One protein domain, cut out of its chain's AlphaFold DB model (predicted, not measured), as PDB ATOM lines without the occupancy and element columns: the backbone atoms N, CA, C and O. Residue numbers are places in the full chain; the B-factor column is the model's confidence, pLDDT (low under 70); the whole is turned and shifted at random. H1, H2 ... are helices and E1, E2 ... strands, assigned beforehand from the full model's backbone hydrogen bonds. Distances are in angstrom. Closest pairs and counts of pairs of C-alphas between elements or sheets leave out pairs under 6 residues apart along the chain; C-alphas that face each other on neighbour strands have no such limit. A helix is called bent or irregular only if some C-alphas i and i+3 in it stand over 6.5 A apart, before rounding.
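AT A GLANCE: This is residues 3 to 193 of the 195 residues of the protein "Fructoselysine 3-epimerase" of Planctomycetes bacterium ADurb.Bin069 (UniProt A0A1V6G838). A sheet of five parallel strands, curled like part of a barrel but left open between its edges E1 and E5, has helices set round its convex side: H2 and H4 cover it, H1 lies toward the E2 end, and H5 and H6 lie toward the E5 end. Beyond the strands' last residues, a long stretch without a named element, residues 6 to 47, loops away from the sheet and comes back to H1. The printed part has 191 residues with five named strands and six named helices, in the order E1 H1 E2 H2 E3 H3 H4 E4 H5 E5 H6; the sheet runs E1, E2, E3, E4, E5. The class is mixed, helices and strands. The whole is compact, with a radius of gyration of the C-alphas of 17.3 A and spans of 45 by 42 by 26 A.

IN THESE COORDINATES: E1 is residues 3 to 5, beginning at C-alpha 3 at (169.037, 188.389, 170.782). H1, residues 48 to 68, is the longest helix at 30.0 A, from C-alpha 48 at (152.015, 194.584, 186.255). E2 is residues 73 to 76 and H2 is residues 86 to 96, 14.9 A long. E3, residues 101 to 106, is 16.2 A long and leads directly into H3, residues 107 to 112. H4, residues 117 to 127, is 14.7 A long and irregular: C-alphas 123 and 126 are 9.2 A apart. E4, residues 128 to 133, is 13.7 A long. H5 is residues 153 to 162, 13.9 A, and E5 is residues 168 to 171. H6, residues 179 to 193, is 21.8 A long and ends at C-alpha 193 at (162.949, 171.939, 154.223).

HOW THE PARTS SIT: The sheet is strongly twisted, with E1 and E5 as its edge strands. E1 and E2 are parallel at 31 degrees, with N 76 and O 4 at 2.8 A. E2 and E3 are parallel at 29 degrees, with N 102 and O 73 at 2.9 A. E3 and E4 are parallel at 16 degrees, with N 129 and O 103 at 2.8 A. E4 and E5 are parallel at 25 degrees, with N 133 and O 170 at 2.8 A. These N and O pairs are within hydrogen-bond range. Four strand-helix-strand units, two parallel neighbour strands joined through one or more helices, follow each other: E1 H1 E2, E2 H2 E3, E3 H3 H4 E4 and E4 H5 E5, each with a right-handed crossover. H2 is over E3 at a height over the sheet of 9.3 A. H4 is on the same face at 5.7 A, only just over E4, with 3 of its 11 C-alphas falling on that strand. H1, H3, H5 and H6 are on the sheet but each only grazes it. H1 touches H2 with residues 56 to 60 alone, closest at the C-alphas of Arg 60 and Val 96, 5.1 A. H2 and H4 touch at a shallow tilt of 18 degrees, the same way; their closest C-alphas, of Thr 86 and Ala 120, are 6.0 A apart. H4 and H5 touch, closest at the C-alphas of Pro 118 and Val 156, 5.2 A. H3 and H4 touch only at the corner, closest at the C-alphas of Ile 107 and Pro 117, 5.7 A. H5 and H6 are close but not clearly touching, closest at the C-alphas of Phe 157 and Phe 193, 6.7 A. Every O i to N i+4 pair is within hydrogen-bond range in H1, H2, H3 and H5; the counts are 5 of 7 in H4 and 9 of 11 in H6.

THE WHOLE: The two C-alphas farthest apart, of Gly 45 and Glu 192, are 51.7 A apart. The printed part has no cut. The links E1 to H1, of 42 residues, and E4 to H5, of 19 residues, are long. The mean pLDDT of the printed part is 93.0, and residues 24 to 31 are under 70.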
ATOM      1  N   ASN A   3     170.211 189.068 170.235       97.38
ATOM      2  CA  ASN A   3     169.037 188.389 170.782       97.38
ATOM      3  C   ASN A   3     169.148 188.267 172.302       97.38
ATOM      4  O   ASN A   3     170.231 187.973 172.810       97.38
ATOM      5  N   ILE A   4     168.025 188.422 172.998       97.50
ATOM      6  CA  ILE A   4     167.875 188.032 174.402       97.50
ATOM      7  C   ILE A   4     166.586 187.226 174.586       97.50
ATOM      8  O   ILE A   4     165.635 187.383 173.821       97.50
ATOM      9  N   VAL A   5     166.529 186.416 175.638       97.31
ATOM     10  CA  VAL A   5     165.280 185.790 176.093       97.31
ATOM     11  C   VAL A   5     164.446 186.818 176.848       97.31
ATOM     12  O   VAL A   5     164.994 187.613 177.617       97.31
ATOM     13  N   ALA A   6     163.129 186.819 176.634       97.81
ATOM     14  CA  ALA A   6     162.221 187.691 177.364       97.81
ATOM     15  C   ALA A   6     162.403 187.529 178.887       97.81
ATOM     16  O   ALA A   6     162.368 186.407 179.397       97.81
ATOM     17  N   PRO A   7     162.594 188.622 179.644       97.06
ATOM     18  CA  PRO A   7     162.667 188.542 181.094       97.06
ATOM     19  C   PRO A   7     161.264 188.415 181.703       97.06
ATOM     20  O   PRO A   7     160.246 188.518 181.018       97.06
ATOM     21  N   TRP A   8     161.201 188.227 183.014       96.00
ATOM     22  CA  TRP A   8     159.977 188.303 183.815       96.00
ATOM     23  C   TRP A   8     160.157 189.350 184.926       96.00
ATOM     24  O   TRP A   8     161.299 189.715 185.223       96.00
ATOM     25  N   PRO A   9     159.070 189.843 185.551       95.38
ATOM     26  CA  PRO A   9     159.180 190.717 186.717       95.38
ATOM     27  C   PRO A   9     159.999 190.052 187.827       95.38
ATOM     28  O   PRO A   9     159.676 188.945 188.264       95.38
ATOM     29  N   VAL A  10     161.056 190.717 188.288       91.06
ATOM     30  CA  VAL A  10     162.027 190.161 189.250       91.06
ATOM     31  C   VAL A  10     161.427 189.895 190.632       91.06
ATOM     32  O   VAL A  10     161.972 189.129 191.427       91.06
ATOM     33  N   GLU A  11     160.302 190.534 190.931       93.62
ATOM     34  CA  GLU A  11     159.564 190.402 192.178       93.62
ATOM     35  C   GLU A  11     158.698 189.140 192.202       93.62
ATOM     36  O   GLU A  11     158.369 188.646 193.284       93.62
ATOM     37  N   ILE A  12     158.352 188.605 191.025       93.69
ATOM     38  CA  ILE A  12     157.630 187.344 190.898       93.69
ATOM     39  C   ILE A  12     158.600 186.193 191.159       93.69
ATOM     40  O   ILE A  12     159.690 186.118 190.588       93.69
ATOM     41  N   LYS A  13     158.186 185.269 192.027       91.88
ATOM     42  CA  LYS A  13     159.007 184.135 192.463       91.88
ATOM     43  C   LYS A  13     158.268 182.822 192.297       91.88
ATOM     44  O   LYS A  13     157.066 182.773 192.072       91.88
ATOM     45  N   GLY A  14     159.005 181.733 192.410       89.00
ATOM     46  CA  GLY A  14     158.454 180.394 192.363       89.00
ATOM     47  C   GLY A  14     159.415 179.414 193.023       89.00
ATOM     48  O   GLY A  14     160.554 179.770 193.330       89.00
ATOM     49  N   PRO A  15     158.986 178.164 193.227       84.31
ATOM     50  CA  PRO A  15     159.807 177.115 193.824       84.31
ATOM     51  C   PRO A  15     161.150 176.848 193.128       84.31
ATOM     52  O   PRO A  15     162.030 176.248 193.739       84.31
ATOM     53  N   ARG A  16     161.320 177.255 191.862       82.38
ATOM     54  CA  ARG A  16     162.601 177.205 191.140       82.38
ATOM     55  C   ARG A  16     163.062 178.618 190.784       82.38
ATOM     56  O   ARG A  16     162.242 179.468 190.457       82.38
ATOM     57  N   GLY A  17     164.380 178.835 190.786       84.12
ATOM     58  CA  GLY A  17     164.978 180.136 190.459       84.12
ATOM     59  C   GLY A  17     164.811 180.558 188.994       84.12
ATOM     60  O   GLY A  17     164.738 181.749 188.710       84.12
ATOM     61  N   TYR A  18     164.703 179.600 188.070       87.62
ATOM     62  CA  TYR A  18     164.416 179.870 186.661       87.62
ATOM     63  C   TYR A  18     162.933 179.617 186.375       87.62
ATOM     64  O   TYR A  18     162.533 178.501 186.030       87.62
ATOM     65  N   LEU A  19     162.115 180.660 186.557       89.19
ATOM     66  CA  LEU A  19     160.669 180.607 186.319       89.19
ATOM     67  C   LEU A  19     160.272 180.149 184.923       89.19
ATOM     68  O   LEU A  19     159.279 179.434 184.824       89.19
ATOM     69  N   PRO A  20     161.014 180.471 183.854       88.06
ATOM     70  CA  PRO A  20     160.567 180.062 182.540       88.06
ATOM     71  C   PRO A  20     160.508 178.533 182.359       88.06
ATOM     72  O   PRO A  20     159.665 178.040 181.623       88.06
ATOM     73  N   ARG A  21     161.292 177.739 183.103       82.75
ATOM     74  CA  ARG A  21     161.141 176.263 183.154       82.75
ATOM     75  C   ARG A  21     160.328 175.760 184.338       82.75
ATOM     76  O   ARG A  21     160.204 174.551 184.539       82.75
ATOM     77  N   TYR A  22     159.827 176.653 185.176       79.94
ATOM     78  CA  TYR A  22     159.086 176.255 186.352       79.94
ATOM     79  C   TYR A  22     157.745 175.653 185.916       79.94
ATOM     80  O   TYR A  22     156.906 176.362 185.379       79.94
ATOM     81  N   TYR A  23     157.595 174.344 186.168       73.00
ATOM     82  CA  TYR A  23     156.507 173.433 185.761       73.00
ATOM     83  C   TYR A  23     156.784 172.533 184.547       73.00
ATOM     84  O   TYR A  23     155.970 171.659 184.258       73.00
ATOM     85  N   ALA A  24     157.961 172.635 183.918       64.12
ATOM     86  CA  ALA A  24     158.481 171.511 183.142       64.12
ATOM     87  C   ALA A  24     158.739 170.330 184.095       64.12
ATOM     88  O   ALA A  24     159.182 170.534 185.238       64.12
ATOM     89  N   ILE A  25     158.431 169.115 183.632       61.22
ATOM     90  CA  ILE A  25     158.704 167.862 184.342       61.22
ATOM     91  C   ILE A  25     160.163 167.827 184.798       61.22
ATOM     92  O   ILE A  25     161.013 168.558 184.283       61.22
ATOM     93  N   ASP A  26     160.451 167.047 185.841       57.91
ATOM     94  CA  ASP A  26     161.832 166.864 186.264       57.91
ATOM     95  C   ASP A  26     162.732 166.507 185.063       57.91
ATOM     96  O   ASP A  26     162.297 165.926 184.073       57.91
ATOM     97  N   GLU A  27     164.005 166.895 185.101       52.78
ATOM     98  CA  GLU A  27     164.925 166.682 183.970       52.78
ATOM     99  C   GLU A  27     165.134 165.186 183.633       52.78
ATOM    100  O   GLU A  27     165.853 164.858 182.693       52.78
ATOM    101  N   ARG A  28     164.514 164.276 184.401       55.25
ATOM    102  CA  ARG A  28     164.540 162.820 184.244       55.25
ATOM    103  C   ARG A  28     163.297 162.266 183.537       55.25
ATOM    104  O   ARG A  28     163.299 161.085 183.203       55.25
ATOM    105  N   GLY A  29     162.296 163.099 183.242       58.44
ATOM    106  CA  GLY A  29     161.105 162.713 182.485       58.44
ATOM    107  C   GLY A  29     159.956 162.155 183.330       58.44
ATOM    108  O   GLY A  29     158.994 161.640 182.758       58.44
ATOM    109  N   ASP A  30     160.012 162.268 184.661       64.75
ATOM    110  CA  ASP A  30     158.963 161.740 185.534       64.75
ATOM    111  C   ASP A  30     157.735 162.677 185.601       64.75
ATOM    112  O   ASP A  30     157.883 163.864 185.919       64.75
ATOM    113  N   PRO A  31     156.497 162.184 185.365       68.88
ATOM    114  CA  PRO A  31     155.272 162.976 185.521       68.88
ATOM    115  C   PRO A  31     155.240 163.699 186.866       68.88
ATOM    116  O   PRO A  31     155.616 163.110 187.885       68.88
ATOM    117  N   PRO A  32     154.775 164.966 186.908       71.94
ATOM    118  CA  PRO A  32     154.643 165.629 188.187       71.94
ATOM    119  C   PRO A  32     153.624 164.839 189.029       71.94
ATOM    120  O   PRO A  32     152.697 164.241 188.465       71.94
ATOM    121  N   PRO A  33     153.758 164.824 190.367       76.25
ATOM    122  CA  PRO A  33     152.760 164.219 191.240       76.25
ATOM    123  C   PRO A  33     151.343 164.689 190.888       76.25
ATOM    124  O   PRO A  33     151.152 165.834 190.477       76.25
ATOM    125  N   ALA A  34     150.337 163.832 191.068       80.81
ATOM    126  CA  ALA A  34     148.954 164.144 190.684       80.81
ATOM    127  C   ALA A  34     148.390 165.406 191.374       80.81
ATOM    128  O   ALA A  34     147.466 166.043 190.869       80.81
ATOM    129  N   ASP A  35     148.942 165.776 192.527       83.19
ATOM    130  CA  ASP A  35     148.580 166.958 193.306       83.19
ATOM    131  C   ASP A  35     149.467 168.183 193.024       83.19
ATOM    132  O   ASP A  35     149.239 169.248 193.612       83.19
ATOM    133  N   ALA A  36     150.438 168.074 192.112       79.62
ATOM    134  CA  ALA A  36     151.309 169.173 191.730       79.62
ATOM    135  C   ALA A  36     150.491 170.375 191.241       79.62
ATOM    136  O   ALA A  36     149.513 170.261 190.500       79.62
ATOM    137  N   LYS A  37     150.906 171.563 191.681       83.25
ATOM    138  CA  LYS A  37     150.312 172.842 191.288       83.25
ATOM    139  C   LYS A  37     151.400 173.724 190.703       83.25
ATOM    140  O   LYS A  37     152.499 173.780 191.253       83.25
ATOM    141  N   LEU A  38     151.070 174.453 189.641       83.25
ATOM    142  CA  LEU A  38     151.874 175.582 189.190       83.25
ATOM    143  C   LEU A  38     151.761 176.686 190.251       83.25
ATOM    144  O   LEU A  38     150.685 177.252 190.438       83.25
ATOM    145  N   ARG A  39     152.842 176.950 190.991       87.69
ATOM    146  CA  ARG A  39     152.892 177.955 192.064       87.69
ATOM    147  C   ARG A  39     153.844 179.084 191.704       87.69
ATOM    148  O   ARG A  39     155.055 178.950 191.843       87.69
ATOM    149  N   ILE A  40     153.281 180.198 191.271       90.88
ATOM    150  CA  ILE A  40     154.016 181.440 191.066       90.88
ATOM    151  C   ILE A  40     153.526 182.435 192.118       90.88
ATOM    152  O   ILE A  40     152.328 182.684 192.243       90.88
ATOM    153  N   GLU A  41     154.456 182.952 192.907       93.88
ATOM    154  CA  GLU A  41     154.218 183.930 193.956       93.88
ATOM    155  C   GLU A  41     154.237 185.331 193.356       93.88
ATOM    156  O   GLU A  41     155.258 185.796 192.847       93.88
ATOM    157  N   VAL A  42     153.094 186.004 193.440       95.50
ATOM    158  CA  VAL A  42     152.953 187.414 193.086       95.50
ATOM    159  C   VAL A  42     152.930 188.214 194.390       95.50
ATOM    160  O   VAL A  42     152.034 187.987 195.211       95.50
ATOM    161  N   PRO A  43     153.898 189.114 194.629       95.88
ATOM    162  CA  PRO A  43     153.965 189.842 195.888       95.88
ATOM    163  C   PRO A  43     152.782 190.801 196.053       95.88
ATOM    164  O   PRO A  43     152.227 191.327 195.083       95.88
ATOM    165  N   ALA A  44     152.396 191.049 197.306       96.88
ATOM    166  CA  ALA A  44     151.334 191.995 197.618       96.88
ATOM    167  C   ALA A  44     151.678 193.393 197.078       96.88
ATOM    168  O   ALA A  44     152.788 193.886 197.272       96.88
ATOM    169  N   GLY A  45     150.717 194.027 196.407       96.06
ATOM    170  CA  GLY A  45     150.914 195.342 195.797       96.06
ATOM    171  C   GLY A  45     151.670 195.334 194.464       96.06
ATOM    172  O   GLY A  45     151.950 196.413 193.954       96.06
ATOM    173  N   PHE A  46     151.975 194.170 193.873       97.50
ATOM    174  CA  PHE A  46     152.569 194.097 192.535       97.50
ATOM    175  C   PHE A  46     151.683 194.774 191.477       97.50
ATOM    176  O   PHE A  46     150.485 194.496 191.376       97.50
ATOM    177  N   ARG A  47     152.288 195.639 190.652       97.00
ATOM    178  CA  ARG A  47     151.609 196.401 189.596       97.00
ATOM    179  C   ARG A  47     152.181 196.033 188.232       97.00
ATOM    180  O   ARG A  47     153.134 196.642 187.760       97.00
ATOM    181  N   PHE A  48     151.554 195.064 187.564       96.88
ATOM    182  CA  PHE A  48     152.015 194.584 186.255       96.88
ATOM    183  C   PHE A  48     152.122 195.694 185.200       96.88
ATOM    184  O   PHE A  48     153.025 195.658 184.377       96.88
ATOM    185  N   ALA A  49     151.216 196.675 185.216       97.50
ATOM    186  CA  ALA A  49     151.250 197.781 184.261       97.50
ATOM    187  C   ALA A  49     152.549 198.599 184.360       97.50
ATOM    188  O   ALA A  49     153.120 198.940 183.332       97.50
ATOM    189  N   GLU A  50     153.043 198.844 185.574       97.75
ATOM    190  CA  GLU A  50     154.288 199.591 185.795       97.75
ATOM    191  C   GLU A  50     155.499 198.769 185.373       97.75
ATOM    192  O   GLU A  50     156.308 199.241 184.582       97.75
ATOM    193  N   ALA A  51     155.555 197.499 185.789       97.81
ATOM    194  CA  ALA A  51     156.606 196.579 185.360       97.81
ATOM    195  C   ALA A  51     156.648 196.425 183.824       97.81
ATOM    196  O   ALA A  51     157.720 196.346 183.229       97.81
ATOM    197  N   TRP A  52     155.481 196.411 183.169       98.38
ATOM    198  CA  TRP A  52     155.369 196.378 181.711       98.38
ATOM    199  C   TRP A  52     155.891 197.658 181.055       98.38
ATOM    200  O   TRP A  52     156.599 197.582 180.051       98.38
ATOM    201  N   ASP A  53     155.538 198.825 181.593       98.44
ATOM    202  CA  ASP A  53     155.973 200.110 181.047       98.44
ATOM    203  C   ASP A  53     157.485 200.321 181.234       98.44
ATOM    204  O   ASP A  53     158.153 200.775 180.302       98.44
ATOM    205  N   GLU A  54     158.048 199.909 182.373       98.12
ATOM    206  CA  GLU A  54     159.497 199.880 182.609       98.12
ATOM    207  C   GLU A  54     160.209 198.937 181.633       98.12
ATOM    208  O   GLU A  54     161.169 199.334 180.967       98.12
ATOM    209  N   PHE A  55     159.704 197.712 181.479       98.50
ATOM    210  CA  PHE A  55     160.227 196.755 180.508       98.50
ATOM    211  C   PHE A  55     160.205 197.325 179.082       98.50
ATOM    212  O   PHE A  55     161.215 197.282 178.380       98.50
ATOM    213  N   ALA A  56     159.091 197.924 178.655       98.69
ATOM    214  CA  ALA A  56     158.979 198.530 177.334       98.69
ATOM    215  C   ALA A  56     159.941 199.716 177.135       98.69
ATOM    216  O   ALA A  56     160.478 199.890 176.036       98.69
ATOM    217  N   ALA A  57     160.190 200.517 178.176       98.56
ATOM    218  CA  ALA A  57     161.169 201.600 178.136       98.56
ATOM    219  C   ALA A  57     162.598 201.067 177.932       98.56
ATOM    220  O   ALA A  57     163.301 201.540 177.037       98.56
ATOM    221  N   VAL A  58     162.989 200.025 178.675       98.31
ATOM    222  CA  VAL A  58     164.295 199.358 178.514       98.31
ATOM    223  C   VAL A  58     164.435 198.752 177.118       98.31
ATOM    224  O   VAL A  58     165.459 198.927 176.460       98.31
ATOM    225  N   MET A  59     163.394 198.083 176.618       98.69
ATOM    226  CA  MET A  59     163.402 197.501 175.274       98.69
ATOM    227  C   MET A  59     163.556 198.562 174.182       98.69
ATOM    228  O   MET A  59     164.257 198.326 173.196       98.69
ATOM    229  N   ARG A  60     162.949 199.742 174.354       98.75
ATOM    230  CA  ARG A  60     163.116 200.878 173.438       98.75
ATOM    231  C   ARG A  60     164.561 201.371 173.413       98.75
ATOM    232  O   ARG A  60     165.104 201.575 172.329       98.75
ATOM    233  N   GLU A  61     165.185 201.531 174.577       98.56
ATOM    234  CA  GLU A  61     166.587 201.945 174.680       98.56
ATOM    235  C   GLU A  61     167.528 200.905 174.057       98.56
ATOM    236  O   GLU A  61     168.334 201.241 173.188       98.56
ATOM    237  N   ALA A  62     167.368 199.629 174.412       98.44
ATOM    238  CA  ALA A  62     168.171 198.539 173.865       98.44
ATOM    239  C   ALA A  62     168.032 198.426 172.335       98.44
ATOM    240  O   ALA A  62     169.027 198.248 171.624       98.44
ATOM    241  N   THR A  63     166.812 198.602 171.816       98.69
ATOM    242  CA  THR A  63     166.541 198.634 170.372       98.69
ATOM    243  C   THR A  63     167.259 199.802 169.700       98.69
ATOM    244  O   THR A  63     167.906 199.607 168.669       98.69
ATOM    245  N   ALA A  64     167.201 201.003 170.286       98.56
ATOM    246  CA  ALA A  64     167.878 202.183 169.756       98.56
ATOM    247  C   ALA A  64     169.408 202.015 169.741       98.56
ATOM    248  O   ALA A  64     170.048 202.362 168.747       98.56
ATOM    249  N   ILE A  65     169.987 201.424 170.793       98.50
ATOM    250  CA  ILE A  65     171.423 201.119 170.866       98.50
ATOM    251  C   ILE A  65     171.821 200.142 169.755       98.50
ATOM    252  O   ILE A  65     172.728 200.433 168.976       98.50
ATOM    253  N   ALA A  66     171.125 199.006 169.629       98.38
ATOM    254  CA  ALA A  66     171.425 198.018 168.592       98.38
ATOM    255  C   ALA A  66     171.332 198.628 167.185       98.38
ATOM    256  O   ALA A  66     172.244 198.459 166.370       98.38
ATOM    257  N   LYS A  67     170.278 199.411 166.932       98.19
ATOM    258  CA  LYS A  67     170.066 200.131 165.674       98.19
ATOM    259  C   LYS A  67     171.182 201.133 165.379       98.19
ATOM    260  O   LYS A  67     171.630 201.204 164.238       98.19
ATOM    261  N   GLY A  68     171.673 201.856 166.389       98.38
ATOM    262  CA  GLY A  68     172.819 202.768 166.271       98.38
ATOM    263  C   GLY A  68     174.111 202.079 165.818       98.38
ATOM    264  O   GLY A  68     174.953 202.705 165.180       98.38
ATOM    265  N   HIS A  69     174.227 200.772 166.063       98.25
ATOM    266  CA  HIS A  69     175.315 199.918 165.578       98.25
ATOM    267  C   HIS A  69     174.978 199.142 164.291       98.25
ATOM    268  O   HIS A  69     175.726 198.248 163.899       98.25
ATOM    269  N   GLY A  70     173.864 199.456 163.620       97.75
ATOM    270  CA  GLY A  70     173.435 198.775 162.394       97.75
ATOM    271  C   GLY A  70     172.901 197.355 162.619       97.75
ATOM    272  O   GLY A  70     172.878 196.549 161.691       97.75
ATOM    273  N   LEU A  71     172.485 197.020 163.844       97.44
ATOM    274  CA  LEU A  71     171.949 195.710 164.210       97.44
ATOM    275  C   LEU A  71     170.443 195.793 164.499       97.44
ATOM    276  O   LEU A  71     169.947 196.785 165.024       97.44
ATOM    277  N   ARG A  72     169.714 194.704 164.228       96.50
ATOM    278  CA  ARG A  72     168.381 194.468 164.812       96.50
ATOM    279  C   ARG A  72     168.504 193.955 166.247       96.50
ATOM    280  O   ARG A  72     169.440 193.196 166.531       96.50
ATOM    281  N   PHE A  73     167.544 194.309 167.096       98.44
ATOM    282  CA  PHE A  73     167.368 193.737 168.431       98.44
ATOM    283  C   PHE A  73     166.211 192.738 168.385       98.44
ATOM    284  O   PHE A  73     165.131 193.084 167.909       98.44
ATOM    285  N   SER A  74     166.423 191.504 168.835       98.19
ATOM    286  CA  SER A  74     165.368 190.496 168.910       98.19
ATOM    287  C   SER A  74     165.113 190.026 170.331       98.19
ATOM    288  O   SER A  74     166.025 189.941 171.156       98.19
ATOM    289  N   LEU A  75     163.847 189.718 170.588       98.50
ATOM    290  CA  LEU A  75     163.383 189.131 171.832       98.50
ATOM    291  C   LEU A  75     162.849 187.726 171.567       98.50
ATOM    292  O   LEU A  75     162.044 187.540 170.655       98.50
ATOM    293  N   GLU A  76     163.277 186.761 172.364       98.56
ATOM    294  CA  GLU A  76     162.800 185.385 172.292       98.56
ATOM    295  C   GLU A  76     161.661 185.128 173.275       98.56
ATOM    296  O   GLU A  76     161.746 185.522 174.443       98.56
ATOM    297  N   ASN A  77     160.592 184.475 172.807       98.19
ATOM    298  CA  ASN A  77     159.493 184.084 173.683       98.19
ATOM    299  C   ASN A  77     159.888 182.947 174.613       98.19
ATOM    300  O   ASN A  77     160.486 181.958 174.204       98.19
ATOM    301  N   HIS A  78     159.413 183.037 175.848       95.44
ATOM    302  CA  HIS A  78     159.518 181.944 176.801       95.44
ATOM    303  C   HIS A  78     158.332 181.990 177.771       95.44
ATOM    304  O   HIS A  78     157.793 183.052 178.088       95.44
ATOM    305  N   THR A  79     157.885 180.833 178.243       92.06
ATOM    306  CA  THR A  79     156.873 180.687 179.305       92.06
ATOM    307  C   THR A  79     157.153 181.546 180.536       92.06
ATOM    308  O   THR A  79     158.296 181.713 180.940       92.06
ATOM    309  N   HIS A  80     156.092 182.055 181.165       92.12
ATOM    310  CA  HIS A  80     156.155 182.826 182.419       92.12
ATOM    311  C   HIS A  80     156.976 184.131 182.360       92.12
ATOM    312  O   HIS A  80     157.313 184.690 183.402       92.12
ATOM    313  N   THR A  81     157.265 184.636 181.158       96.19
ATOM    314  CA  THR A  81     157.958 185.912 180.924       96.19
ATOM    315  C   THR A  81     156.981 187.043 180.606       96.19
ATOM    316  O   THR A  81     155.770 186.830 180.547       96.19
ATOM    317  N   PHE A  82     157.493 188.257 180.384       98.06
ATOM    318  CA  PHE A  82     156.705 189.355 179.823       98.06
ATOM    319  C   PHE A  82     156.162 189.025 178.427       98.06
ATOM    320  O   PHE A  82     155.065 189.455 178.083       98.06
ATOM    321  N   VAL A  83     156.906 188.253 177.628       98.38
ATOM    322  CA  VAL A  83     156.559 187.963 176.232       98.38
ATOM    323  C   VAL A  83     156.522 186.448 175.993       98.38
ATOM    324  O   VAL A  83     157.419 185.890 175.368       98.38
ATOM    325  N   PRO A  84     155.492 185.743 176.496       97.12
ATOM    326  CA  PRO A  84     155.338 184.311 176.258       97.12
ATOM    327  C   PRO A  84     154.656 183.996 174.917       97.12
ATOM    328  O   PRO A  84     154.805 182.888 174.409       97.12
ATOM    329  N   THR A  85     153.914 184.954 174.353       98.44
ATOM    330  CA  THR A  85     153.092 184.805 173.141       98.44
ATOM    331  C   THR A  85     153.402 185.888 172.116       98.44
ATOM    332  O   THR A  85     153.945 186.947 172.454       98.44
ATOM    333  N   THR A  86     153.003 185.664 170.864       98.62
ATOM    334  CA  THR A  86     153.167 186.682 169.816       98.62
ATOM    335  C   THR A  86     152.307 187.916 170.071       98.62
ATOM    336  O   THR A  86     152.761 189.027 169.827       98.62
ATOM    337  N   ASP A  87     151.116 187.770 170.658       98.56
ATOM    338  CA  ASP A  87     150.251 188.912 170.988       98.56
ATOM    339  C   ASP A  87     150.891 189.829 172.047       98.56
ATOM    340  O   ASP A  87     150.793 191.056 171.963       98.56
ATOM    341  N   ALA A  88     151.604 189.253 173.026       98.56
ATOM    342  CA  ALA A  88     152.382 190.033 173.986       98.56
ATOM    343  C   ALA A  88     153.544 190.769 173.300       98.56
ATOM    344  O   ALA A  88     153.810 191.930 173.615       98.56
ATOM    345  N   PHE A  89     154.199 190.125 172.329       98.81
ATOM    346  CA  PHE A  89     155.263 190.749 171.546       98.81
ATOM    347  C   PHE A  89     154.735 191.905 170.685       98.81
ATOM    348  O   PHE A  89     155.312 192.989 170.697       98.81
ATOM    349  N   LEU A  90     153.602 191.728 170.003       98.75
ATOM    350  CA  LEU A  90     152.979 192.781 169.196       98.75
ATOM    351  C   LEU A  90     152.583 193.988 170.059       98.75
ATOM    352  O   LEU A  90     152.888 195.126 169.705       98.75
ATOM    353  N   ARG A  91     152.031 193.752 171.257       98.69
ATOM    354  CA  ARG A  91     151.773 194.821 172.239       98.69
ATOM    355  C   ARG A  91     153.056 195.548 172.665       98.69
ATOM    356  O   ARG A  91     153.020 196.753 172.930       98.69
ATOM    357  N   LEU A  92     154.180 194.839 172.778       98.81
ATOM    358  CA  LEU A  92     155.480 195.453 173.059       98.81
ATOM    359  C   LEU A  92     155.947 196.306 171.873       98.81
ATOM    360  O   LEU A  92     156.389 197.432 172.091       98.81
ATOM    361  N   CYS A  93     155.798 195.823 170.637       98.69
ATOM    362  CA  CYS A  93     156.104 196.591 169.428       98.69
ATOM    363  C   CYS A  93     155.311 197.901 169.362       98.69
ATOM    364  O   CYS A  93     155.920 198.943 169.121       98.69
ATOM    365  N   ASP A  94     154.009 197.884 169.665       98.44
ATOM    366  CA  ASP A  94     153.175 199.096 169.722       98.44
ATOM    367  C   ASP A  94     153.704 200.113 170.746       98.44
ATOM    368  O   ASP A  94     153.686 201.326 170.526       98.44
ATOM    369  N   LYS A  95     154.197 199.619 171.887       98.25
ATOM    370  CA  LYS A  95     154.780 200.439 172.958       98.25
ATOM    371  C   LYS A  95     156.184 200.938 172.632       98.25
ATOM    372  O   LYS A  95     156.521 202.029 173.079       98.25
ATOM    373  N   VAL A  96     157.007 200.179 171.913       98.56
ATOM    374  CA  VAL A  96     158.389 200.556 171.566       98.56
ATOM    375  C   VAL A  96     158.415 201.488 170.353       98.56
ATOM    376  O   VAL A  96     159.108 202.505 170.390       98.56
ATOM    377  N   GLY A  97     157.624 201.189 169.321       97.62
ATOM    378  CA  GLY A  97     157.460 202.026 168.132       97.62
ATOM    379  C   GLY A  97     158.675 202.086 167.198       97.62
ATOM    380  O   GLY A  97     158.797 203.048 166.444       97.62
ATOM    381  N   ASP A  98     159.579 201.099 167.237       97.69
ATOM    382  CA  ASP A  98     160.743 201.018 166.338       97.69
ATOM    383  C   ASP A  98     160.793 199.650 165.625       97.69
ATOM    384  O   ASP A  98     160.906 198.624 166.299       97.69
ATOM    385  N   PRO A  99     160.755 199.598 164.277       95.56
ATOM    386  CA  PRO A  99     160.790 198.342 163.517       95.56
ATOM    387  C   PRO A  99     162.130 197.588 163.603       95.56
ATOM    388  O   PRO A  99     162.240 196.459 163.113       95.56
ATOM    389  N   ALA A 100     163.171 198.182 164.204       97.88
ATOM    390  CA  ALA A 100     164.414 197.466 164.498       97.88
ATOM    391  C   ALA A 100     164.251 196.423 165.620       97.88
ATOM    392  O   ALA A 100     165.104 195.534 165.724       97.88
ATOM    393  N   LEU A 101     163.173 196.507 166.413       98.69
ATOM    394  CA  LEU A 101     162.750 195.447 167.322       98.69
ATOM    395  C   LEU A 101     162.030 194.352 166.528       98.69
ATOM    396  O   LEU A 101     161.065 194.620 165.814       98.69
ATOM    397  N   GLY A 102     162.483 193.112 166.669       98.31
ATOM    398  CA  GLY A 102     161.803 191.939 166.128       98.31
ATOM    399  C   GLY A 102     161.799 190.777 167.115       98.31
ATOM    400  O   GLY A 102     162.226 190.912 168.261       98.31
ATOM    401  N   MET A 103     161.301 189.632 166.673       98.56
ATOM    402  CA  MET A 103     161.125 188.452 167.509       98.56
ATOM    403  C   MET A 103     162.018 187.310 167.038       98.56
ATOM    404  O   MET A 103     162.077 187.014 165.843       98.56
ATOM    405  N   ASN A 104     162.695 186.662 167.980       98.62
ATOM    406  CA  ASN A 104     163.247 185.330 167.784       98.62
ATOM    407  C   ASN A 104     162.191 184.314 168.231       98.62
ATOM    408  O   ASN A 104     161.962 184.152 169.423       98.62
ATOM    409  N   LEU A 105     161.480 183.686 167.301       98.69
ATOM    410  CA  LEU A 105     160.392 182.780 167.665       98.69
ATOM    411  C   LEU A 105     160.949 181.399 168.021       98.69
ATOM    412  O   LEU A 105     161.407 180.690 167.128       98.69
ATOM    413  N   ASP A 106     160.839 180.975 169.279       98.12
ATOM    414  CA  ASP A 106     160.978 179.561 169.647       98.12
ATOM    415  C   ASP A 106     159.616 178.866 169.519       98.12
ATOM    416  O   ASP A 106     158.651 179.167 170.239       98.12
ATOM    417  N   ILE A 107     159.542 177.927 168.572       97.25
ATOM    418  CA  ILE A 107     158.308 177.205 168.234       97.25
ATOM    419  C   ILE A 107     157.908 176.158 169.284       97.25
ATOM    420  O   ILE A 107     156.736 175.788 169.370       97.25
ATOM    421  N   GLY A 108     158.849 175.693 170.104       95.31
ATOM    422  CA  GLY A 108     158.566 174.821 171.236       95.31
ATOM    423  C   GLY A 108     157.922 175.607 172.375       95.31
ATOM    424  O   GLY A 108     156.865 175.220 172.881       95.31
ATOM    425  N   TRP A 109     158.493 176.757 172.736       94.62
ATOM    426  CA  TRP A 109     157.946 177.618 173.788       94.62
ATOM    427  C   TRP A 109     156.591 178.223 173.416       94.62
ATOM    428  O   TRP A 109     155.714 178.326 174.281       94.62
ATOM    429  N   ILE A 110     156.376 178.594 172.149       95.69
ATOM    430  CA  ILE A 110     155.080 179.132 171.705       95.69
ATOM    431  C   ILE A 110     153.982 178.061 171.817       95.69
ATOM    432  O   ILE A 110     152.883 178.334 172.306       95.69
ATOM    433  N   TRP A 111     154.316 176.809 171.488       93.75
ATOM    434  CA  TRP A 111     153.385 175.693 171.591       93.75
ATOM    435  C   TRP A 111     153.086 175.280 173.031       93.75
ATOM    436  O   TRP A 111     151.948 174.931 173.348       93.75
ATOM    437  N   ILE A 112     154.069 175.363 173.930       90.81
ATOM    438  CA  ILE A 112     153.840 175.159 175.366       90.81
ATOM    439  C   ILE A 112     152.829 176.178 175.907       90.81
ATOM    440  O   ILE A 112     151.942 175.807 176.678       90.81
ATOM    441  N   ASN A 113     152.888 177.429 175.438       91.38
ATOM    442  CA  ASN A 113     151.877 178.455 175.724       91.38
ATOM    443  C   ASN A 113     150.544 178.239 174.980       91.38
ATOM    444  O   ASN A 113     149.638 179.063 175.090       91.38
ATOM    445  N   ARG A 114     150.394 177.117 174.263       92.62
ATOM    446  CA  ARG A 114     149.209 176.714 173.487       92.62
ATOM    447  C   ARG A 114     148.856 177.663 172.344       92.62
ATOM    448  O   ARG A 114     147.723 177.661 171.869       92.62
ATOM    449  N   GLU A 115     149.832 178.419 171.857       96.12
ATOM    450  CA  GLU A 115     149.706 179.173 170.620       96.12
ATOM    451  C   GLU A 115     150.247 178.340 169.443       96.12
ATOM    452  O   GLU A 115     151.284 177.685 169.531       96.12
ATOM    453  N   HIS A 116     149.495 178.313 168.341       96.94
ATOM    454  CA  HIS A 116     149.805 177.491 167.173       96.94
ATOM    455  C   HIS A 116     150.990 178.088 166.383       96.94
ATOM    456  O   HIS A 116     150.852 179.211 165.890       96.94
ATOM    457  N   PRO A 117     152.126 177.381 166.204       97.50
ATOM    458  CA  PRO A 117     153.330 177.983 165.622       97.50
ATOM    459  C   PRO A 117     153.161 178.546 164.196       97.50
ATOM    460  O   PRO A 117     153.580 179.681 163.976       97.50
ATOM    461  N   PRO A 118     152.479 177.872 163.244       98.44
ATOM    462  CA  PRO A 118     152.158 178.486 161.950       98.44
ATOM    463  C   PRO A 118     151.371 179.800 162.069       98.44
ATOM    464  O   PRO A 118     151.657 180.768 161.369       98.44
ATOM    465  N   LEU A 119     150.411 179.880 163.000       98.56
ATOM    466  CA  LEU A 119     149.648 181.114 163.223       98.56
ATOM    467  C   LEU A 119     150.533 182.215 163.824       98.56
ATOM    468  O   LEU A 119     150.436 183.366 163.406       98.56
ATOM    469  N   ALA A 120     151.410 181.863 164.766       98.56
ATOM    470  CA  ALA A 120     152.401 182.774 165.333       98.56
ATOM    471  C   ALA A 120     153.315 183.370 164.245       98.56
ATOM    472  O   ALA A 120     153.535 184.579 164.223       98.56
ATOM    473  N   ILE A 121     153.776 182.553 163.294       98.75
ATOM    474  CA  ILE A 121     154.575 183.009 162.145       98.75
ATOM    475  C   ILE A 121     153.802 184.043 161.315       98.75
ATOM    476  O   ILE A 121     154.329 185.120 161.028       98.75
ATOM    477  N   HIS A 122     152.533 183.768 160.995       98.62
ATOM    478  CA  HIS A 122     151.680 184.711 160.265       98.62
ATOM    479  C   HIS A 122     151.448 186.029 161.013       98.62
ATOM    480  O   HIS A 122     151.452 187.086 160.387       98.62
ATOM    481  N   LYS A 123     151.269 185.985 162.339       98.50
ATOM    482  CA  LYS A 123     151.111 187.191 163.166       98.50
ATOM    483  C   LYS A 123     152.359 188.077 163.148       98.50
ATOM    484  O   LYS A 123     152.234 189.298 163.162       98.50
ATOM    485  N   LEU A 124     153.550 187.476 163.131       98.38
ATOM    486  CA  LEU A 124     154.813 188.213 163.194       98.38
ATOM    487  C   LEU A 124     155.213 188.819 161.848       98.38
ATOM    488  O   LEU A 124     155.700 189.950 161.820       98.38
ATOM    489  N   GLY A 125     155.029 188.086 160.744       96.00
ATOM    490  CA  GLY A 125     155.411 188.533 159.402       96.00
ATOM    491  C   GLY A 125     156.825 189.146 159.370       96.00
ATOM    492  O   GLY A 125     157.782 188.470 159.750       96.00
ATOM    493  N   PRO A 126     156.996 190.431 158.995       95.69
ATOM    494  CA  PRO A 126     158.315 191.075 158.887       95.69
ATOM    495  C   PRO A 126     159.037 191.284 160.234       95.69
ATOM    496  O   PRO A 126     160.234 191.595 160.271       95.69
ATOM    497  N   LEU A 127     158.331 191.140 161.358       97.75
ATOM    498  CA  LEU A 127     158.931 191.225 162.687       97.75
ATOM    499  C   LEU A 127     159.674 189.939 163.070       97.75
ATOM    500  O   LEU A 127     160.473 189.975 164.004       97.75
ATOM    501  N   LEU A 128     159.466 188.828 162.353       98.44
ATOM    502  CA  LEU A 128     160.184 187.579 162.589       98.44
ATOM    503  C   LEU A 128     161.656 187.722 162.165       98.44
ATOM    504  O   LEU A 128     161.977 187.908 160.994       98.44
ATOM    505  N   CYS A 129     162.562 187.681 163.141       97.31
ATOM    506  CA  CYS A 129     164.003 187.869 162.961       97.31
ATOM    507  C   CYS A 129     164.756 186.548 162.779       97.31
ATOM    508  O   CYS A 129     165.695 186.473 161.989       97.31
ATOM    509  N   ASN A 130     164.399 185.563 163.598       98.00
ATOM    510  CA  ASN A 130     165.030 184.255 163.710       98.00
ATOM    511  C   ASN A 130     163.971 183.250 164.184       98.00
ATOM    512  O   ASN A 130     162.991 183.648 164.824       98.00
ATOM    513  N   VAL A 131     164.164 181.970 163.878       98.31
ATOM    514  CA  VAL A 131     163.317 180.883 164.379       98.31
ATOM    515  C   VAL A 131     164.195 179.886 165.120       98.31
ATOM    516  O   VAL A 131     165.119 179.321 164.535       98.31
ATOM    517  N   HIS A 132     163.905 179.643 166.393       98.06
ATOM    518  CA  HIS A 132     164.464 178.522 167.137       98.06
ATOM    519  C   HIS A 132     163.598 177.279 166.923       98.06
ATOM    520  O   HIS A 132     162.393 177.292 167.170       98.06
ATOM    521  N   ILE A 133     164.228 176.206 166.444       96.94
ATOM    522  CA  ILE A 133     163.651 174.873 166.291       96.94
ATOM    523  C   ILE A 133     163.965 174.079 167.541       96.94
ATOM    524  O   ILE A 133     165.121 173.784 167.846       96.94
ATOM    525  N   ARG A 134     162.893 173.683 168.201       94.62
ATOM    526  CA  ARG A 134     162.862 172.888 169.412       94.62
ATOM    527  C   ARG A 134     161.665 171.970 169.294       94.62
ATOM    528  O   ARG A 134     160.627 172.428 168.835       94.62
ATOM    529  N   ASP A 135     161.796 170.715 169.707       94.50
ATOM    530  CA  ASP A 135     160.675 169.776 169.712       94.50
ATOM    531  C   ASP A 135     160.082 169.608 171.101       94.50
ATOM    532  O   ASP A 135     160.722 169.881 172.116       94.50
ATOM    533  N   VAL A 136     158.837 169.161 171.135       92.00
ATOM    534  CA  VAL A 136     157.985 169.158 172.321       92.00
ATOM    535  C   VAL A 136     157.060 167.942 172.289       92.00
ATOM    536  O   VAL A 136     156.691 167.430 171.234       92.00
ATOM    537  N   ASP A 137     156.705 167.430 173.460       87.56
ATOM    538  CA  ASP A 137     156.171 166.071 173.630       87.56
ATOM    539  C   ASP A 137     154.653 165.891 173.440       87.56
ATOM    540  O   ASP A 137     154.159 164.774 173.277       87.56
ATOM    541  N   GLY A 138     153.889 166.973 173.472       83.38
ATOM    542  CA  GLY A 138     152.414 166.994 173.394       83.38
ATOM    543  C   GLY A 138     151.822 167.745 174.571       83.38
ATOM    544  O   GLY A 138     150.828 168.474 174.489       83.38
ATOM    545  N   LEU A 139     152.466 167.521 175.704       82.12
ATOM    546  CA  LEU A 139     151.905 167.701 177.022       82.12
ATOM    547  C   LEU A 139     152.569 168.863 177.758       82.12
ATOM    548  O   LEU A 139     152.112 169.205 178.844       82.12
ATOM    549  N   ALA A 140     153.547 169.517 177.118       77.62
ATOM    550  CA  ALA A 140     154.347 170.601 177.675       77.62
ATOM    551  C   ALA A 140     155.183 170.148 178.875       77.62
ATOM    552  O   ALA A 140     155.357 170.886 179.843       77.62
ATOM    553  N   LEU A 141     155.671 168.910 178.817       76.50
ATOM    554  CA  LEU A 141     156.374 168.315 179.938       76.50
ATOM    555  C   LEU A 141     157.887 168.290 179.731       76.50
ATOM    556  O   LEU A 141     158.625 168.612 180.659       76.50
ATOM    557  N   TRP A 142     158.350 167.947 178.530       80.75
ATOM    558  CA  TRP A 142     159.775 167.844 178.217       80.75
ATOM    559  C   TRP A 142     160.070 168.162 176.744       80.75
ATOM    560  O   TRP A 142     159.163 168.215 175.909       80.75
ATOM    561  N   PHE A 143     161.357 168.371 176.448       88.44
ATOM    562  CA  PHE A 143     161.877 168.718 175.122       88.44
ATOM    563  C   PHE A 143     162.607 167.528 174.482       88.44
ATOM    564  O   PHE A 143     163.777 167.294 174.796       88.44
ATOM    565  N   PRO A 144     161.944 166.752 173.606       90.94
ATOM    566  CA  PRO A 144     162.593 165.711 172.825       90.94
ATOM    567  C   PRO A 144     163.727 166.193 171.934       90.94
ATOM    568  O   PRO A 144     163.930 167.385 171.694       90.94
ATOM    569  N   ALA A 145     164.464 165.213 171.410       94.31
ATOM    570  CA  ALA A 145     165.330 165.464 170.277       94.31
ATOM    571  C   ALA A 145     164.495 166.005 169.103       94.31
ATOM    572  O   ALA A 145     163.394 165.514 168.842       94.31
ATOM    573  N   VAL A 146     165.021 166.993 168.380       95.75
ATOM    574  CA  VAL A 146     164.378 167.513 167.163       95.75
ATOM    575  C   VAL A 146     164.032 166.378 166.194       95.75
ATOM    576  O   VAL A 146     164.907 165.606 165.799       95.75
ATOM    577  N   GLY A 147     162.748 166.276 165.832       94.81
ATOM    578  CA  GLY A 147     162.207 165.240 164.950       94.81
ATOM    579  C   GLY A 147     161.592 164.043 165.675       94.81
ATOM    580  O   GLY A 147     161.061 163.152 165.018       94.81
ATOM    581  N   THR A 148     161.660 163.990 167.008       94.31
ATOM    582  CA  THR A 148     161.090 162.890 167.807       94.31
ATOM    583  C   THR A 148     159.924 163.322 168.694       94.31
ATOM    584  O   THR A 148     159.442 162.511 169.485       94.31
ATOM    585  N   GLY A 149     159.507 164.588 168.630       93.50
ATOM    586  CA  GLY A 149     158.353 165.095 169.363       93.50
ATOM    587  C   GLY A 149     157.102 165.171 168.494       93.50
ATOM    588  O   GLY A 149     156.762 164.225 167.784       93.50
ATOM    589  N   ARG A 150     156.352 166.264 168.638       94.00
ATOM    590  CA  ARG A 150     154.995 166.426 168.091       94.00
ATOM    591  C   ARG A 150     154.825 167.660 167.220       94.00
ATOM    592  O   ARG A 150     153.708 167.890 166.756       94.00
ATOM    593  N   LEU A 151     155.867 168.464 167.030       94.94
ATOM    594  CA  LEU A 151     155.757 169.618 166.149       94.94
ATOM    595  C   LEU A 151     155.663 169.194 164.686       94.94
ATOM    596  O   LEU A 151     156.414 168.351 164.202       94.94
ATOM    597  N   ASP A 152     154.730 169.830 163.986       95.69
ATOM    598  CA  ASP A 152     154.538 169.679 162.551       95.69
ATOM    599  C   ASP A 152     155.508 170.613 161.814       95.69
ATOM    600  O   ASP A 152     155.180 171.757 161.491       95.69
ATOM    601  N   TYR A 153     156.750 170.151 161.620       97.19
ATOM    602  CA  TYR A 153     157.756 170.915 160.878       97.19
ATOM    603  C   TYR A 153     157.310 171.248 159.447       97.19
ATOM    604  O   TYR A 153     157.474 172.412 159.083       97.19
ATOM    605  N   PRO A 154     156.713 170.328 158.655       97.75
ATOM    606  CA  PRO A 154     156.138 170.687 157.360       97.75
ATOM    607  C   PRO A 154     155.231 171.920 157.426       97.75
ATOM    608  O   PRO A 154     155.503 172.899 156.734       97.75
ATOM    609  N   ALA A 155     154.246 171.946 158.330       98.06
ATOM    610  CA  ALA A 155     153.348 173.095 158.474       98.06
ATOM    611  C   ALA A 155     154.071 174.380 158.931       98.06
ATOM    612  O   ALA A 155     153.714 175.485 158.516       98.06
ATOM    613  N   VAL A 156     155.097 174.261 159.782       98.25
ATOM    614  CA  VAL A 156     155.937 175.398 160.196       98.25
ATOM    615  C   VAL A 156     156.690 175.979 159.000       98.25
ATOM    616  O   VAL A 156     156.641 177.189 158.788       98.25
ATOM    617  N   PHE A 157     157.359 175.149 158.201       98.19
ATOM    618  CA  PHE A 157     158.122 175.609 157.039       98.19
ATOM    619  C   PHE A 157     157.222 176.121 155.908       98.19
ATOM    620  O   PHE A 157     157.574 177.110 155.267       98.19
ATOM    621  N   GLU A 158     156.039 175.533 155.714       98.12
ATOM    622  CA  GLU A 158     155.009 176.079 154.822       98.12
ATOM    623  C   GLU A 158     154.592 177.494 155.249       98.12
ATOM    624  O   GLU A 158     154.517 178.392 154.410       98.12
ATOM    625  N   ALA A 159     154.388 177.733 156.548       98.50
ATOM    626  CA  ALA A 159     154.059 179.062 157.061       98.50
ATOM    627  C   ALA A 159     155.213 180.062 156.898       98.50
ATOM    628  O   ALA A 159     154.974 181.207 156.514       98.50
ATOM    629  N   LEU A 160     156.463 179.639 157.142       98.38
ATOM    630  CA  LEU A 160     157.651 180.470 156.897       98.38
ATOM    631  C   LEU A 160     157.741 180.881 155.421       98.38
ATOM    632  O   LEU A 160     157.927 182.061 155.123       98.38
ATOM    633  N   ALA A 161     157.536 179.936 154.501       97.31
ATOM    634  CA  ALA A 161     157.502 180.220 153.071       97.31
ATOM    635  C   ALA A 161     156.343 181.165 152.702       97.31
ATOM    636  O   ALA A 161     156.540 182.115 151.945       97.31
ATOM    637  N   ALA A 162     155.154 180.959 153.276       97.81
ATOM    638  CA  ALA A 162     153.969 181.771 153.004       97.81
ATOM    639  C   ALA A 162     154.120 183.243 153.424       97.81
ATOM    640  O   ALA A 162     153.517 184.118 152.801       97.81
ATOM    641  N   VAL A 163     154.922 183.533 154.455       98.12
ATOM    642  CA  VAL A 163     155.239 184.913 154.869       98.12
ATOM    643  C   VAL A 163     156.511 185.470 154.218       98.12
ATOM    644  O   VAL A 163     156.907 186.589 154.539       98.12
ATOM    645  N   GLY A 164     157.149 184.721 153.312       97.19
ATOM    646  CA  GLY A 164     158.386 185.134 152.645       97.19
ATOM    647  C   GLY A 164     159.575 185.247 153.601       97.19
ATOM    648  O   GLY A 164     160.384 186.164 153.476       97.19
ATOM    649  N   TYR A 165     159.655 184.371 154.604       97.62
ATOM    650  CA  TYR A 165     160.741 184.389 155.576       97.62
ATOM    651  C   TYR A 165     162.057 183.886 154.964       97.62
ATOM    652  O   TYR A 165     162.150 182.747 154.517       97.62
ATOM    653  N   GLU A 166     163.093 184.724 155.017       94.75
ATOM    654  CA  GLU A 166     164.442 184.431 154.496       94.75
ATOM    655  C   GLU A 166     165.516 184.403 155.603       94.75
ATOM    656  O   GLU A 166     166.717 184.399 155.333       94.75
ATOM    657  N   GLY A 167     165.095 184.449 156.871       94.38
ATOM    658  CA  GLY A 167     166.003 184.467 158.016       94.38
ATOM    659  C   GLY A 167     166.524 183.080 158.405       94.38
ATOM    660  O   GLY A 167     166.265 182.066 157.758       94.38
ATOM    661  N   PHE A 168     167.264 183.025 159.512       95.81
ATOM    662  CA  PHE A 168     167.832 181.773 160.002       95.81
ATOM    663  C   PHE A 168     166.799 180.900 160.717       95.81
ATOM    664  O   PHE A 168     165.857 181.376 161.352       95.81
ATOM    665  N   VAL A 169     167.036 179.596 160.641       96.56
ATOM    666  CA  VAL A 169     166.358 178.581 161.434       96.56
ATOM    667  C   VAL A 169     167.439 177.869 162.244       96.56
ATOM    668  O   VAL A 169     168.343 177.252 161.680       96.56
ATOM    669  N   THR A 170     167.397 178.009 163.566       95.81
ATOM    670  CA  THR A 170     168.470 177.586 164.476       95.81
ATOM    671  C   THR A 170     167.977 176.465 165.375       95.81
ATOM    672  O   THR A 170     166.935 176.599 166.002       95.81
ATOM    673  N   ILE A 171     168.711 175.355 165.465       96.25
ATOM    674  CA  ILE A 171     168.353 174.263 166.378       96.25
ATOM    675  C   ILE A 171     168.711 174.662 167.807       96.25
ATOM    676  O   ILE A 171     169.887 174.877 168.107       96.25
ATOM    677  N   GLU A 172     167.716 174.675 168.689       93.31
ATOM    678  CA  GLU A 172     167.906 174.812 170.125       93.31
ATOM    679  C   GLU A 172     167.572 173.483 170.809       93.31
ATOM    680  O   GLU A 172     166.417 173.116 171.021       93.31
ATOM    681  N   GLN A 173     168.623 172.728 171.125       92.12
ATOM    682  CA  GLN A 173     168.517 171.436 171.788       92.12
ATOM    683  C   GLN A 173     169.177 171.506 173.156       92.12
ATOM    684  O   GLN A 173     170.290 172.009 173.293       92.12
ATOM    685  N   ASP A 174     168.550 170.891 174.144       87.19
ATOM    686  CA  ASP A 174     169.145 170.596 175.440       87.19
ATOM    687  C   ASP A 174     168.471 169.365 176.066       87.19
ATOM    688  O   ASP A 174     167.522 168.822 175.498       87.19
ATOM    689  N   GLY A 175     168.995 168.884 177.196       82.56
ATOM    690  CA  GLY A 175     168.358 167.828 177.997       82.56
ATOM    691  C   GLY A 175     168.344 166.421 177.380       82.56
ATOM    692  O   GLY A 175     167.681 165.537 177.913       82.56
ATOM    693  N   VAL A 176     169.071 166.183 176.283       87.50
ATOM    694  CA  VAL A 176     169.133 164.871 175.615       87.50
ATOM    695  C   VAL A 176     170.408 164.095 175.981       87.50
ATOM    696  O   VAL A 176     171.474 164.701 176.095       87.50
ATOM    697  N   PRO A 177     170.361 162.748 176.089       88.50
ATOM    698  CA  PRO A 177     171.525 161.946 176.488       88.50
ATOM    699  C   PRO A 177     172.758 162.096 175.584       88.50
ATOM    700  O   PRO A 177     173.887 162.055 176.066       88.50
ATOM    701  N   ASN A 178     172.558 162.271 174.270       93.19
ATOM    702  CA  ASN A 178     173.634 162.467 173.295       93.19
ATOM    703  C   ASN A 178     173.374 163.707 172.429       93.19
ATOM    704  O   ASN A 178     172.842 163.624 171.320       93.19
ATOM    705  N   GLN A 179     173.793 164.863 172.941       93.38
ATOM    706  CA  GLN A 179     173.626 166.169 172.300       93.38
ATOM    707  C   GLN A 179     174.161 166.209 170.860       93.38
ATOM    708  O   GLN A 179     173.504 166.729 169.961       93.38
ATOM    709  N   ARG A 180     175.357 165.653 170.616       95.06
ATOM    710  CA  ARG A 180     176.000 165.711 169.294       95.06
ATOM    711  C   ARG A 180     175.200 164.935 168.255       95.06
ATOM    712  O   ARG A 180     175.021 165.412 167.137       95.06
ATOM    713  N   GLU A 181     174.746 163.741 168.615       96.00
ATOM    714  CA  GLU A 181     173.945 162.908 167.723       96.00
ATOM    715  C   GLU A 181     172.570 163.528 167.460       96.00
ATOM    716  O   GLU A 181     172.144 163.578 166.307       96.00
ATOM    717  N   ALA A 182     171.911 164.060 168.496       95.38
ATOM    718  CA  ALA A 182     170.631 164.750 168.354       95.38
ATOM    719  C   ALA A 182     170.735 165.951 167.401       95.38
ATOM    720  O   ALA A 182     169.948 166.062 166.464       95.38
ATOM    721  N   LEU A 183     171.767 166.789 167.559       95.94
ATOM    722  CA  LEU A 183     172.024 167.916 166.658       95.94
ATOM    723  C   LEU A 183     172.311 167.464 165.218       95.94
ATOM    724  O   LEU A 183     171.850 168.100 164.273       95.94
ATOM    725  N   ALA A 184     173.054 166.368 165.028       96.00
ATOM    726  CA  ALA A 184     173.341 165.837 163.695       96.00
ATOM    727  C   ALA A 184     172.071 165.335 162.986       96.00
ATOM    728  O   ALA A 184     171.870 165.652 161.812       96.00
ATOM    729  N   LYS A 185     171.205 164.602 163.700       96.25
ATOM    730  CA  LYS A 185     169.916 164.120 163.180       96.25
ATOM    731  C   LYS A 185     168.949 165.269 162.909       96.25
ATOM    732  O   LYS A 185     168.406 165.339 161.813       96.25
ATOM    733  N   GLY A 186     168.809 166.205 163.850       95.75
ATOM    734  CA  GLY A 186     167.974 167.393 163.678       95.75
ATOM    735  C   GLY A 186     168.414 168.216 162.469       95.75
ATOM    736  O   GLY A 186     167.598 168.570 161.630       95.75
ATOM    737  N   ARG A 187     169.724 168.434 162.290       95.44
ATOM    738  CA  ARG A 187     170.244 169.114 161.096       95.44
ATOM    739  C   ARG A 187     169.927 168.353 159.809       95.44
ATOM    740  O   ARG A 187     169.644 168.993 158.803       95.44
ATOM    741  N   ALA A 188     170.034 167.024 159.811       95.75
ATOM    742  CA  ALA A 188     169.710 166.215 158.640       95.75
ATOM    743  C   ALA A 188     168.228 166.343 158.262       95.75
ATOM    744  O   ALA A 188     167.946 166.575 157.094       95.75
ATOM    745  N   LEU A 189     167.328 166.301 159.249       94.81
ATOM    746  CA  LEU A 189     165.894 166.533 159.061       94.81
ATOM    747  C   LEU A 189     165.615 167.927 158.485       94.81
ATOM    748  O   LEU A 189     164.923 168.055 157.484       94.81
ATOM    749  N   LEU A 190     166.171 168.988 159.083       94.38
ATOM    750  CA  LEU A 190     165.865 170.356 158.647       94.38
ATOM    751  C   LEU A 190     166.336 170.659 157.216       94.38
ATOM    752  O   LEU A 190     165.730 171.492 156.546       94.38
ATOM    753  N   LYS A 191     167.361 169.955 156.713       94.25
ATOM    754  CA  LYS A 191     167.797 170.075 155.311       94.25
ATOM    755  C   LYS A 191     166.715 169.695 154.303       94.25
ATOM    756  O   LYS A 191     166.752 170.195 153.186       94.25
ATOM    757  N   GLU A 192     165.760 168.850 154.685       93.56
ATOM    758  CA  GLU A 192     164.631 168.484 153.823       93.56
ATOM    759  C   GLU A 192     163.727 169.691 153.516       93.56
ATOM    760  O   GLU A 192     163.054 169.702 152.489       93.56
ATOM    761  N   PHE A 193     163.761 170.729 154.362       93.19
ATOM    762  CA  PHE A 193     162.949 171.939 154.223       93.19
ATOM    763  C   PHE A 193     163.739 173.170 153.766       93.19
ATOM    764  O   PHE A 193     163.151 174.092 153.206       93.19
TER     765      PHE A 193